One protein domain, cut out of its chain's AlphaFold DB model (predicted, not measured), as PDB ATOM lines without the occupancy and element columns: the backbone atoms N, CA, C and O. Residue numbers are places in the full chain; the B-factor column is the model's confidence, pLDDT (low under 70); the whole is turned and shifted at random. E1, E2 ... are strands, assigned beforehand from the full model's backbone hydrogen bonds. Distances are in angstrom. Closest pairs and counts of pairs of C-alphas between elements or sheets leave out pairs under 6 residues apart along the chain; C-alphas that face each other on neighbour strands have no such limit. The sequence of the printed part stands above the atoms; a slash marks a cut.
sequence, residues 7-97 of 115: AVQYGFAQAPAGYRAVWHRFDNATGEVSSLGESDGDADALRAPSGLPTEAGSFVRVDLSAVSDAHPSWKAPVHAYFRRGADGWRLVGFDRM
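Overview. This is residues 7 to 97 of the 115 residues of an uncharacterized protein of Acidobacteria bacterium (UniProt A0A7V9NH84). You are looking at one strongly twisted antiparallel sheet of five strands, whose lines turn by 94 degrees from edge to edge, with no named helix on either face. Residues 42 to 58, a long link with no named element, run back along the sheet from the end of E2 to the start of E3, and residues 7 to 17 lead into E1 at one end. The printed part has 91 residues, with strands E1 to E5 along the chain and the order E2, E1, E3, E4, E5 across the sheet. The class is all strand, though 44 of the 91 residues are in named elements. The whole is compact, with a radius of gyration of the C-alphas of 14.0 A, yet elongated, spanning 39 by 25 by 22 A.

Arrangement. Start at E1, residues 18 to 26, which forms a hairpin with edge strand E2, residues 33 to 41; look for N 21 and O 39, 2.8 A apart. E2 bends by 60 degrees at residue 36. On E1's other side find E3, residues 59 to 67, antiparallel at 159 degrees, with N 22 and O 63 at 2.9 A. E3, E4, residues 78 to 85, and E5, residues 88 to 96, make a meander, each strand the antiparallel neighbour of the one before; check N 62 and O 80, 2.8 A, then N 79 and O 95, 2.8 A. Edge strands E2 and E5 are apart.

Along the chain. Find C-alpha 18 at (100.680, 109.515, 114.762); E1 runs 24.9 A from there. E2 covers 22.8 A, E3 25.8 A, E4 22.5 A and E5 24.0 A, ending at C-alpha 96, (84.923, 117.422, 109.836).

Size, cuts and confidence. The C-alphas farthest apart, of Ala 70 and Ala 86, stand 40.3 A apart. The printed part has no cut. The link from E4 to E5 is tight. Residues 43 and 97 have pLDDT under 70.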
ATOM      1  N   ALA A   7      87.040 104.823 115.429       71.50
ATOM      2  CA  ALA A   7      87.271 103.763 114.449       71.50
ATOM      3  C   ALA A   7      88.334 102.768 114.936       71.50
ATOM      4  O   ALA A   7      88.195 101.568 114.730       71.50
ATOM      5  N   VAL A   8      89.354 103.261 115.642       75.94
ATOM      6  CA  VAL A   8      90.388 102.426 116.266       75.94
ATOM      7  C   VAL A   8      89.849 101.762 117.528       75.94
ATOM      8  O   VAL A   8      89.997 100.557 117.701       75.94
ATOM      9  N   GLN A   9      89.169 102.527 118.388       81.12
ATOM     10  CA  GLN A   9      88.620 102.032 119.654       81.12
ATOM     11  C   GLN A   9      87.666 100.848 119.458       81.12
ATOM     12  O   GLN A   9      87.691  99.901 120.238       81.12
ATOM     13  N   TYR A  10      86.830 100.903 118.423       82.31
ATOM     14  CA  TYR A  10      85.857  99.856 118.117       82.31
ATOM     15  C   TYR A  10      86.371  98.839 117.083       82.31
ATOM     16  O   TYR A  10      85.598  98.014 116.606       82.31
ATOM     17  N   GLY A  11      87.666  98.878 116.740       76.94
ATOM     18  CA  GLY A  11      88.315  97.879 115.883       76.94
ATOM     19  C   GLY A  11      87.945  97.946 114.398       76.94
ATOM     20  O   GLY A  11      88.271  97.029 113.650       76.94
ATOM     21  N   PHE A  12      87.292  99.020 113.950       78.12
ATOM     22  CA  PHE A  12      86.977  99.248 112.536       78.12
ATOM     23  C   PHE A  12      88.203  99.655 111.706       78.12
ATOM     24  O   PHE A  12      88.154  99.589 110.479       78.12
ATOM     25  N   ALA A  13      89.289 100.097 112.351       77.19
ATOM     26  CA  ALA A  13      90.539 100.470 111.698       77.19
ATOM     27  C   ALA A  13      91.756 100.280 112.617       77.19
ATOM     28  O   ALA A  13      91.641 100.289 113.843       77.19
ATOM     29  N   GLN A  14      92.942 100.161 112.017       78.25
ATOM     30  CA  GLN A  14      94.207 100.183 112.750       78.25
ATOM     31  C   GLN A  14      94.572 101.619 113.162       78.25
ATOM     32  O   GLN A  14      94.222 102.587 112.483       78.25
ATOM     33  N   ALA A  15      95.288 101.761 114.281       77.44
ATOM     34  CA  ALA A  15      95.804 103.051 114.725       77.44
ATOM     35  C   ALA A  15      96.748 103.675 113.672       77.44
ATOM     36  O   ALA A  15      97.575 102.954 113.104       77.44
ATOM     37  N   PRO A  16      96.647 104.994 113.407       78.62
ATOM     38  CA  PRO A  16      97.615 105.688 112.564       78.62
ATOM     39  C   PRO A  16      98.983 105.757 113.257       78.62
ATOM     40  O   PRO A  16      99.079 105.591 114.472       78.62
ATOM     41  N   ALA A  17     100.033 106.051 112.487       82.88
ATOM     42  CA  ALA A  17     101.395 106.161 113.016       82.88
ATOM     43  C   ALA A  17     101.560 107.339 113.993       82.88
ATOM     44  O   ALA A  17     102.433 107.307 114.850       82.88
ATOM     45  N   GLY A  18     100.710 108.360 113.876       86.56
ATOM     46  CA  GLY A  18     100.680 109.515 114.762       86.56
ATOM     47  C   GLY A  18      99.665 110.549 114.288       86.56
ATOM     48  O   GLY A  18      98.929 110.325 113.320       86.56
ATOM     49  N   TYR A  19      99.646 111.692 114.961       88.94
ATOM     50  CA  TYR A  19      98.818 112.838 114.605       88.94
ATOM     51  C   TYR A  19      99.658 114.113 114.528       88.94
ATOM     52  O   TYR A  19     100.612 114.289 115.286       88.94
ATOM     53  N   ARG A  20      99.242 115.024 113.650       91.81
ATOM     54  CA  ARG A  20      99.753 116.393 113.553       91.81
ATOM     55  C   ARG A  20      98.630 117.367 113.873       91.81
ATOM     56  O   ARG A  20      97.506 117.185 113.406       91.81
ATOM     57  N   ALA A  21      98.946 118.396 114.651       93.62
ATOM     58  CA  ALA A  21      98.043 119.494 114.955       93.62
ATOM     59  C   ALA A  21      98.643 120.848 114.579       93.62
ATOM     60  O   ALA A  21      99.772 121.160 114.962       93.62
ATOM     61  N   VAL A  22      97.845 121.671 113.900       95.25
ATOM     62  CA  VAL A  22      98.122 123.095 113.672       95.25
ATOM     63  C   VAL A  22      97.202 123.910 114.570       95.25
ATOM     64  O   VAL A  22      95.993 123.681 114.614       95.25
ATOM     65  N   TRP A  23      97.775 124.839 115.323       96.38
ATOM     66  CA  TRP A  23      97.089 125.597 116.362       96.38
ATOM     67  C   TRP A  23      96.870 127.029 115.904       96.38
ATOM     68  O   TRP A  23      97.792 127.672 115.404       96.38
ATOM     69  N   HIS A  24      95.676 127.556 116.157       96.38
ATOM     70  CA  HIS A  24      95.298 128.913 115.779       96.38
ATOM     71  C   HIS A  24      94.604 129.634 116.931       96.38
ATOM     72  O   HIS A  24      93.790 129.039 117.643       96.38
ATOM     73  N   ARG A  25      94.848 130.939 117.078       95.38
ATOM     74  CA  ARG A  25      93.871 131.816 117.734       95.38
ATOM     75  C   ARG A  25      92.646 131.885 116.844       95.38
ATOM     76  O   ARG A  25      92.785 131.919 115.623       95.38
ATOM     77  N   PHE A  26      91.477 131.914 117.462       95.88
ATOM     78  CA  PHE A  26      90.211 131.991 116.754       95.88
ATOM     79  C   PHE A  26      89.368 133.126 117.322       95.88
ATOM     80  O   PHE A  26      89.177 133.204 118.538       95.88
ATOM     81  N   ASP A  27      88.859 133.988 116.452       92.56
ATOM     82  CA  ASP A  27      87.823 134.949 116.807       92.56
ATOM     83  C   ASP A  27      86.452 134.324 116.516       92.56
ATOM     84  O   ASP A  27      86.086 134.073 115.370       92.56
ATOM     85  N   ASN A  28      85.682 134.053 117.571       91.12
ATOM     86  CA  ASN A  28      84.378 133.403 117.447       91.12
ATOM     87  C   ASN A  28      83.271 134.335 116.914       91.12
ATOM     88  O   ASN A  28      82.190 133.857 116.583       91.12
ATOM     89  N   ALA A  29      83.501 135.647 116.866       92.94
ATOM     90  CA  ALA A  29      82.563 136.608 116.299       92.94
ATOM     91  C   ALA A  29      82.787 136.797 114.792       92.94
ATOM     92  O   ALA A  29      81.815 136.899 114.046       92.94
ATOM     93  N   THR A  30      84.045 136.834 114.341       92.88
ATOM     94  CA  THR A  30      84.392 137.106 112.933       92.88
ATOM     95  C   THR A  30      84.753 135.857 112.133       92.88
ATOM     96  O   THR A  30      84.677 135.870 110.906       92.88
ATOM     97  N   GLY A  31      85.142 134.771 112.804       91.19
ATOM     98  CA  GLY A  31      85.673 133.564 112.173       91.19
ATOM     99  C   GLY A  31      87.156 133.657 111.796       91.19
ATOM    100  O   GLY A  31      87.682 132.730 111.175       91.19
ATOM    101  N   GLU A  32      87.839 134.748 112.148       93.31
ATOM    102  CA  GLU A  32      89.249 134.953 111.824       93.31
ATOM    103  C   GLU A  32      90.155 133.963 112.574       93.31
ATOM    104  O   GLU A  32      89.928 133.620 113.738       93.31
ATOM    105  N   VAL A  33      91.209 133.510 111.892       93.69
ATOM    106  CA  VAL A  33      92.224 132.598 112.429       93.69
ATOM    107  C   VAL A  33      93.620 133.174 112.236       93.69
ATOM    108  O   VAL A  33      93.963 133.638 111.150       93.69
ATOM    109  N   SER A  34      94.452 133.082 113.274       94.12
ATOM    110  CA  SER A  34      95.883 133.399 113.196       94.12
ATOM    111  C   SER A  34      96.728 132.305 113.841       94.12
ATOM    112  O   SER A  34      96.353 131.735 114.864       94.12
ATOM    113  N   SER A  35      97.876 132.001 113.231       94.62
ATOM    114  CA  SER A  35      98.710 130.860 113.622       94.62
ATOM    115  C   SER A  35      99.352 131.042 115.002       94.62
ATOM    116  O   SER A  35      99.868 132.109 115.334       94.62
ATOM    117  N   LEU A  36      99.339 129.969 115.794       94.25
ATOM    118  CA  LEU A  36     100.038 129.833 117.077       94.25
ATOM    119  C   LEU A  36     101.211 128.846 117.013       94.25
ATOM    120  O   LEU A  36     102.042 128.838 117.918       94.25
ATOM    121  N   GLY A  37     101.272 128.011 115.974       94.06
ATOM    122  CA  GLY A  37     102.308 126.996 115.791       94.06
ATOM    123  C   GLY A  37     101.743 125.595 115.592       94.06
ATOM    124  O   GLY A  37     100.550 125.405 115.361       94.06
ATOM    125  N   GLU A  38     102.620 124.602 115.678       93.94
ATOM    126  CA  GLU A  38     102.317 123.212 115.339       93.94
ATOM    127  C   GLU A  38     102.830 122.248 116.406       93.94
ATOM    128  O   GLU A  38     103.724 122.573 117.189       93.94
ATOM    129  N   SER A  39     102.250 121.050 116.437       92.19
ATOM    130  CA  SER A  39     102.708 119.957 117.285       92.19
ATOM    131  C   SER A  39     102.443 118.609 116.633       92.19
ATOM    132  O   SER A  39     101.347 118.387 116.114       92.19
ATOM    133  N   ASP A  40     103.372 117.683 116.801       89.06
ATOM    134  CA  ASP A  40     103.205 116.278 116.451       89.06
ATOM    135  C   ASP A  40     103.183 115.422 117.719       89.06
ATOM    136  O   ASP A  40     103.675 115.821 118.783       89.06
ATOM    137  N   GLY A  41     102.602 114.236 117.619       83.56
ATOM    138  CA  GLY A  41     102.657 113.266 118.698       83.56
ATOM    139  C   GLY A  41     101.916 111.979 118.396       83.56
ATOM    140  O   GLY A  41     101.203 111.846 117.397       83.56
ATOM    141  N   ASP A  42     102.113 111.030 119.300       77.56
ATOM    142  CA  ASP A  42     101.610 109.673 119.161       77.56
ATOM    143  C   ASP A  42     100.153 109.555 119.638       77.56
ATOM    144  O   ASP A  42      99.549 110.508 120.137       77.56
ATOM    145  N   ALA A  43      99.596 108.357 119.454       66.50
ATOM    146  CA  ALA A  43      98.175 108.031 119.311       66.50
ATOM    147  C   ALA A  43      97.152 108.770 120.204       66.50
ATOM    148  O   ALA A  43      96.036 109.026 119.745       66.50
ATOM    149  N   ASP A  44      97.498 109.142 121.438       72.12
ATOM    150  CA  ASP A  44      96.494 109.500 122.444       72.12
ATOM    151  C   ASP A  44      96.603 110.940 122.953       72.12
ATOM    152  O   ASP A  44      95.681 111.425 123.621       72.12
ATOM    153  N   ALA A  45      97.710 111.645 122.690       78.56
ATOM    154  CA  ALA A  45      97.911 112.979 123.245       78.56
ATOM    155  C   ALA A  45      98.845 113.869 122.420       78.56
ATOM    156  O   ALA A  45      99.984 113.516 122.136       78.56
ATOM    157  N   LEU A  46      98.388 115.100 122.175       84.62
ATOM    158  CA  LEU A  46      99.209 116.179 121.622       84.62
ATOM    159  C   LEU A  46      99.461 117.261 122.674       84.62
ATOM    160  O   LEU A  46      98.549 117.647 123.430       84.62
ATOM    161  N   ARG A  47     100.705 117.755 122.711       86.06
ATOM    162  CA  ARG A  47     101.092 118.928 123.505       86.06
ATOM    163  C   ARG A  47     100.826 120.184 122.693       86.06
ATOM    164  O   ARG A  47     101.268 120.287 121.560       86.06
ATOM    165  N   ALA A  48     100.133 121.140 123.297       86.88
ATOM    166  CA  ALA A  48      99.958 122.441 122.677       86.88
ATOM    167  C   ALA A  48     101.281 123.227 122.650       86.88
ATOM    168  O   ALA A  48     102.092 123.060 123.569       86.88
ATOM    169  N   PRO A  49     101.488 124.100 121.651       88.56
ATOM    170  CA  PRO A  49     102.631 124.996 121.614       88.56
ATOM    171  C   PRO A  49     102.583 126.001 122.772       88.56
ATOM    172  O   PRO A  49     101.526 126.308 123.338       88.56
ATOM    173  N   SER A  50     103.747 126.547 123.118       84.19
ATOM    174  CA  SER A  50     103.833 127.721 123.987       84.19
ATOM    175  C   SER A  50     103.110 128.909 123.341       84.19
ATOM    176  O   SER A  50     103.199 129.091 122.133       84.19
ATOM    177  N   GLY A  51     102.438 129.749 124.134       86.25
ATOM    178  CA  GLY A  51     101.785 130.967 123.625       86.25
ATOM    179  C   GLY A  51     100.270 130.871 123.419       86.25
ATOM    180  O   GLY A  51      99.662 131.804 122.887       86.25
ATOM    181  N   LEU A  52      99.644 129.784 123.883       91.31
ATOM    182  CA  LEU A  52      98.189 129.717 124.011       91.31
ATOM    183  C   LEU A  52      97.645 130.918 124.814       91.31
ATOM    184  O   LEU A  52      98.235 131.281 125.838       91.31
ATOM    185  N   PRO A  53      96.495 131.493 124.417       92.50
ATOM    186  CA  PRO A  53      95.831 132.528 125.199       92.50
ATOM    187  C   PRO A  53      95.561 132.081 126.647       92.50
ATOM    188  O   PRO A  53      95.125 130.954 126.909       92.50
ATOM    189  N   THR A  54      95.808 132.971 127.603       92.75
ATOM    190  CA  THR A  54      95.578 132.719 129.035       92.75
ATOM    191  C   THR A  54      94.256 133.293 129.534       92.75
ATOM    192  O   THR A  54      93.733 132.815 130.538       92.75
ATOM    193  N   GLU A  55      93.696 134.264 128.816       93.50
ATOM    194  CA  GLU A  55      92.472 134.973 129.179       93.50
ATOM    195  C   GLU A  55      91.232 134.078 129.051       93.50
ATOM    196  O   GLU A  55      91.021 133.400 128.038       93.50
ATOM    197  N   ALA A  56      90.382 134.092 130.080       94.56
ATOM    198  CA  ALA A  56      89.099 133.403 130.047       94.56
ATOM    199  C   ALA A  56      88.212 133.972 128.930       94.56
ATOM    200  O   ALA A  56      88.170 135.174 128.695       94.56
ATOM    201  N   GLY A  57      87.493 133.095 128.237       94.00
ATOM    202  CA  GLY A  57      86.707 133.454 127.060       94.00
ATOM    203  C   GLY A  57      87.480 133.398 125.743       94.00
ATOM    204  O   GLY A  57      86.829 133.407 124.707       94.00
ATOM    205  N   SER A  58      88.808 133.249 125.765       95.75
ATOM    206  CA  SER A  58      89.601 133.041 124.547       95.75
ATOM    207  C   SER A  58      89.202 131.762 123.815       95.75
ATOM    208  O   SER A  58      88.903 130.745 124.452       95.75
ATOM    209  N   PHE A  59      89.288 131.790 122.485       96.56
ATOM    210  CA  PHE A  59      89.070 130.624 121.640       96.56
ATOM    211  C   PHE A  59      90.337 130.230 120.883       96.56
ATOM    212  O   PHE A  59      91.151 131.066 120.485       96.56
ATOM    213  N   VAL A  60      90.488 128.924 120.693       96.81
ATOM    214  CA  VAL A  60      91.546 128.312 119.891       96.81
ATOM    215  C   VAL A  60      90.913 127.298 118.956       96.81
ATOM    216  O   VAL A  60      90.061 126.515 119.377       96.81
ATOM    217  N   ARG A  61      91.359 127.295 117.702       95.56
ATOM    218  CA  ARG A  61      91.060 126.244 116.732       95.56
ATOM    219  C   ARG A  61      92.292 125.358 116.569       95.56
ATOM    220  O   ARG A  61      93.414 125.858 116.518       95.56
ATOM    221  N   VAL A  62      92.074 124.052 116.502       95.06
ATOM    222  CA  VAL A  62      93.107 123.041 116.284       95.06
ATOM    223  C   VAL A  62      92.733 122.232 115.055       95.06
ATOM    224  O   VAL A  62      91.712 121.546 115.059       95.06
ATOM    225  N   ASP A  63      93.567 122.309 114.027       94.56
ATOM    226  CA  ASP A  63      93.439 121.499 112.821       94.56
ATOM    227  C   ASP A  63      94.197 120.197 113.050       94.56
ATOM    228  O   ASP A  63      95.414 120.219 113.216       94.56
ATOM    229  N   LEU A  64      93.482 119.076 113.105       91.00
ATOM    230  CA  LEU A  64      94.027 117.770 113.456       91.00
ATOM    231  C   LEU A  64      94.005 116.830 112.250       91.00
ATOM    232  O   LEU A  64      92.934 116.508 111.740       91.00
ATOM    233  N   SER A  65      95.172 116.315 111.873       90.12
ATOM    234  CA  SER A  65      95.340 115.320 110.810       90.12
ATOM    235  C   SER A  65      96.043 114.074 111.339       90.12
ATOM    236  O   SER A  65      96.918 114.157 112.201       90.12
ATOM    237  N   ALA A  66      95.700 112.905 110.800       88.31
ATOM    238  CA  ALA A  66      96.427 111.671 111.073       88.31
ATOM    239  C   ALA A  66      97.573 111.472 110.074       88.31
ATOM    240  O   ALA A  66      97.437 111.720 108.874       88.31
ATOM    241  N   VAL A  67      98.681 110.922 110.561       85.94
ATOM    242  CA  VAL A  67      99.759 110.391 109.728       85.94
ATOM    243  C   VAL A  67      99.429 108.929 109.426       85.94
ATOM    244  O   VAL A  67      99.659 108.038 110.244       85.94
ATOM    245  N   SER A  68      98.810 108.678 108.271       80.19
ATOM    246  CA  SER A  68      98.433 107.327 107.840       80.19
ATOM    247  C   SER A  68      98.449 107.188 106.325       80.19
ATOM    248  O   SER A  68      97.748 107.917 105.627       80.19
ATOM    249  N   ASP A  69      99.203 106.218 105.812       78.00
ATOM    250  CA  ASP A  69      99.164 105.859 104.390       78.00
ATOM    251  C   ASP A  69      98.001 104.920 104.056       78.00
ATOM    252  O   ASP A  69      97.496 104.942 102.935       78.00
ATOM    253  N   ALA A  70      97.510 104.159 105.040       79.69
ATOM    254  CA  ALA A  70      96.364 103.263 104.878       79.69
ATOM    255  C   ALA A  70      95.031 104.017 104.728       79.69
ATOM    256  O   ALA A  70      94.087 103.503 104.126       79.69
ATOM    257  N   HIS A  71      94.946 105.242 105.260       77.75
ATOM    258  CA  HIS A  71      93.731 106.054 105.236       77.75
ATOM    259  C   HIS A  71      94.023 107.491 104.771       77.75
ATOM    260  O   HIS A  71      94.110 108.402 105.597       77.75
ATOM    261  N   PRO A  72      94.142 107.733 103.449       81.38
ATOM    262  CA  PRO A  72      94.467 109.053 102.906       81.38
ATOM    263  C   PRO A  72      93.499 110.167 103.328       81.38
ATOM    264  O   PRO A  72      93.943 111.283 103.587       81.38
ATOM    265  N   SER A  73      92.202 109.869 103.476       80.75
ATOM    266  CA  SER A  73      91.202 110.838 103.954       80.75
ATOM    267  C   SER A  73      91.434 111.305 105.390       80.75
ATOM    268  O   SER A  73      90.885 112.315 105.809       80.75
ATOM    269  N   TRP A  74      92.254 110.604 106.175       84.62
ATOM    270  CA  TRP A  74      92.593 111.044 107.528       84.62
ATOM    271  C   TRP A  74      93.708 112.092 107.542       84.62
ATOM    272  O   TRP A  74      93.940 112.716 108.576       84.62
ATOM    273  N   LYS A  75      94.389 112.307 106.407       86.25
ATOM    274  CA  LYS A  75      95.348 113.407 106.246       86.25
ATOM    275  C   LYS A  75      94.627 114.759 106.126       86.25
ATOM    276  O   LYS A  75      95.225 115.785 106.447       86.25
ATOM    277  N   ALA A  76      93.355 114.766 105.710       88.00
ATOM    278  CA  ALA A  76      92.519 115.962 105.704       88.00
ATOM    279  C   ALA A  76      92.194 116.391 107.149       88.00
ATOM    280  O   ALA A  76      91.701 115.565 107.926       88.00
ATOM    281  N   PRO A  77      92.482 117.647 107.535       89.25
ATOM    282  CA  PRO A  77      92.320 118.077 108.912       89.25
ATOM    283  C   PRO A  77      90.849 118.172 109.314       89.25
ATOM    284  O   PRO A  77      90.003 118.685 108.580       89.25
ATOM    285  N   VAL A  78      90.561 117.723 110.530       89.69
ATOM    286  CA  VAL A  78      89.336 118.081 111.253       89.69
ATOM    287  C   VAL A  78      89.606 119.303 112.121       89.69
ATOM    288  O   VAL A  78      90.721 119.480 112.607       89.69
ATOM    289  N   HIS A  79      88.601 120.145 112.338       93.44
ATOM    290  CA  HIS A  79      88.738 121.355 113.142       93.44
ATOM    291  C   HIS A  79      88.111 121.134 114.516       93.44
ATOM    292  O   HIS A  79      86.906 120.923 114.637       93.44
ATOM    293  N   ALA A  80      88.922 121.205 115.564       93.31
ATOM    294  CA  ALA A  80      88.462 121.186 116.946       93.31
ATOM    295  C   ALA A  80      88.555 122.593 117.545       93.31
ATOM    296  O   ALA A  80      89.605 123.230 117.495       93.31
ATOM    297  N   TYR A  81      87.470 123.068 118.147       94.94
ATOM    298  CA  TYR A  81      87.377 124.406 118.722       94.94
ATOM    299  C   TYR A  81      87.325 124.316 120.239       94.94
ATOM    300  O   TYR A  81      86.494 123.601 120.807       94.94
ATOM    301  N   PHE A  82      88.192 125.068 120.906       95.69
ATOM    302  CA  PHE A  82      88.298 125.098 122.355       95.69
ATOM    303  C   PHE A  82      88.042 126.496 122.887       95.69
ATOM    304  O   PHE A  82      88.516 127.478 122.323       95.69
ATOM    305  N   ARG A  83      87.355 126.573 124.026       96.75
ATOM    306  CA  ARG A  83      87.184 127.809 124.792       96.75
ATOM    307  C   ARG A  83      87.941 127.714 126.110       96.75
ATOM    308  O   ARG A  83      87.854 126.697 126.807       96.75
ATOM    309  N   ARG A  84      88.658 128.777 126.473       96.25
ATOM    310  CA  ARG A  84      89.330 128.901 127.768       96.25
ATOM    311  C   ARG A  84      88.314 129.275 128.845       96.25
ATOM    312  O   ARG A  84      87.739 130.359 128.808       96.25
ATOM    313  N   GLY A  85      88.089 128.383 129.801       94.25
ATOM    314  CA  GLY A  85      87.381 128.667 131.049       94.25
ATOM    315  C   GLY A  85      88.346 128.932 132.209       94.25
ATOM    316  O   GLY A  85      89.566 128.873 132.039       94.25
ATOM    317  N   ALA A  86      87.786 129.176 133.398       90.62
ATOM    318  CA  ALA A  86      88.556 129.341 134.634       90.62
ATOM    319  C   ALA A  86      89.399 128.093 134.963       90.62
ATOM    320  O   ALA A  86      90.573 128.212 135.300       90.62
ATOM    321  N   ASP A  87      88.836 126.901 134.743       89.88
ATOM    322  CA  ASP A  87      89.469 125.616 135.086       89.88
ATOM    323  C   ASP A  87      90.277 125.001 133.929       89.88
ATOM    324  O   ASP A  87      90.702 123.850 133.998       89.88
ATOM    325  N   GLY A  88      90.456 125.741 132.830       91.88
ATOM    326  CA  GLY A  88      91.201 125.288 131.655       91.88
ATOM    327  C   GLY A  88      90.379 125.226 130.369       91.88
ATOM    328  O   GLY A  88      89.363 125.904 130.213       91.88
ATOM    329  N   TRP A  89      90.871 124.456 129.399       94.12
ATOM    330  CA  TRP A  89      90.312 124.377 128.049       94.12
ATOM    331  C   TRP A  89      89.188 123.349 127.951       94.12
ATOM    332  O   TRP A  89      89.324 122.226 128.435       94.12
ATOM    333  N   ARG A  90      88.096 123.714 127.274       94.06
ATOM    334  CA  ARG A  90      86.969 122.815 126.982       94.06
ATOM    335  C   ARG A  90      86.697 122.786 125.486       94.06
ATOM    336  O   ARG A  90      86.731 123.839 124.853       94.06
ATOM    337  N   LEU A  91      86.426 121.599 124.944       93.75
ATOM    338  CA  LEU A  91      85.960 121.432 123.567       93.75
ATOM    339  C   LEU A  91      84.546 122.017 123.455       93.75
ATOM    340  O   LEU A  91      83.679 121.673 124.256       93.75
ATOM    341  N   VAL A  92      84.334 122.908 122.491       95.12
ATOM    342  CA  VAL A  92      83.052 123.598 122.262       95.12
ATOM    343  C   VAL A  92      82.528 123.444 120.834       95.12
ATOM    344  O   VAL A  92      81.371 123.760 120.586       95.12
ATOM    345  N   GLY A  93      83.346 122.931 119.914       91.88
ATOM    346  CA  GLY A  93      82.950 122.632 118.541       91.88
ATOM    347  C   GLY A  93      83.897 121.616 117.914       91.88
ATOM    348  O   GLY A  93      85.066 121.537 118.301       91.88
ATOM    349  N   PHE A  94      83.392 120.824 116.974       91.38
ATOM    350  CA  PHE A  94      84.185 119.846 116.242       91.38
ATOM    351  C   PHE A  94      83.588 119.630 114.855       91.38
ATOM    352  O   PHE A  94      82.503 119.060 114.734       91.38
ATOM    353  N   ASP A  95      84.323 120.046 113.831       88.31
ATOM    354  CA  ASP A  95      83.898 119.964 112.442       88.31
ATOM    355  C   ASP A  95      84.821 119.039 111.663       88.31
ATOM    356  O   ASP A  95      86.049 119.141 111.707       88.31
ATOM    357  N   ARG A  96      84.217 118.144 110.887       79.25
ATOM    358  CA  ARG A  96      84.923 117.422 109.836       79.25
ATOM    359  C   ARG A  96      84.688 118.187 108.546       79.25
ATOM    360  O   ARG A  96      83.540 118.309 108.122       79.25
ATOM    361  N   MET A  97      85.751 118.693 107.923       64.44
ATOM    362  CA  MET A  97      85.634 119.177 106.549       64.44
ATOM    363  C   MET A  97      85.121 118.005 105.704       64.44
ATOM    364  O   MET A  97      85.703 116.918 105.779       64.44
TER     365      MET A  97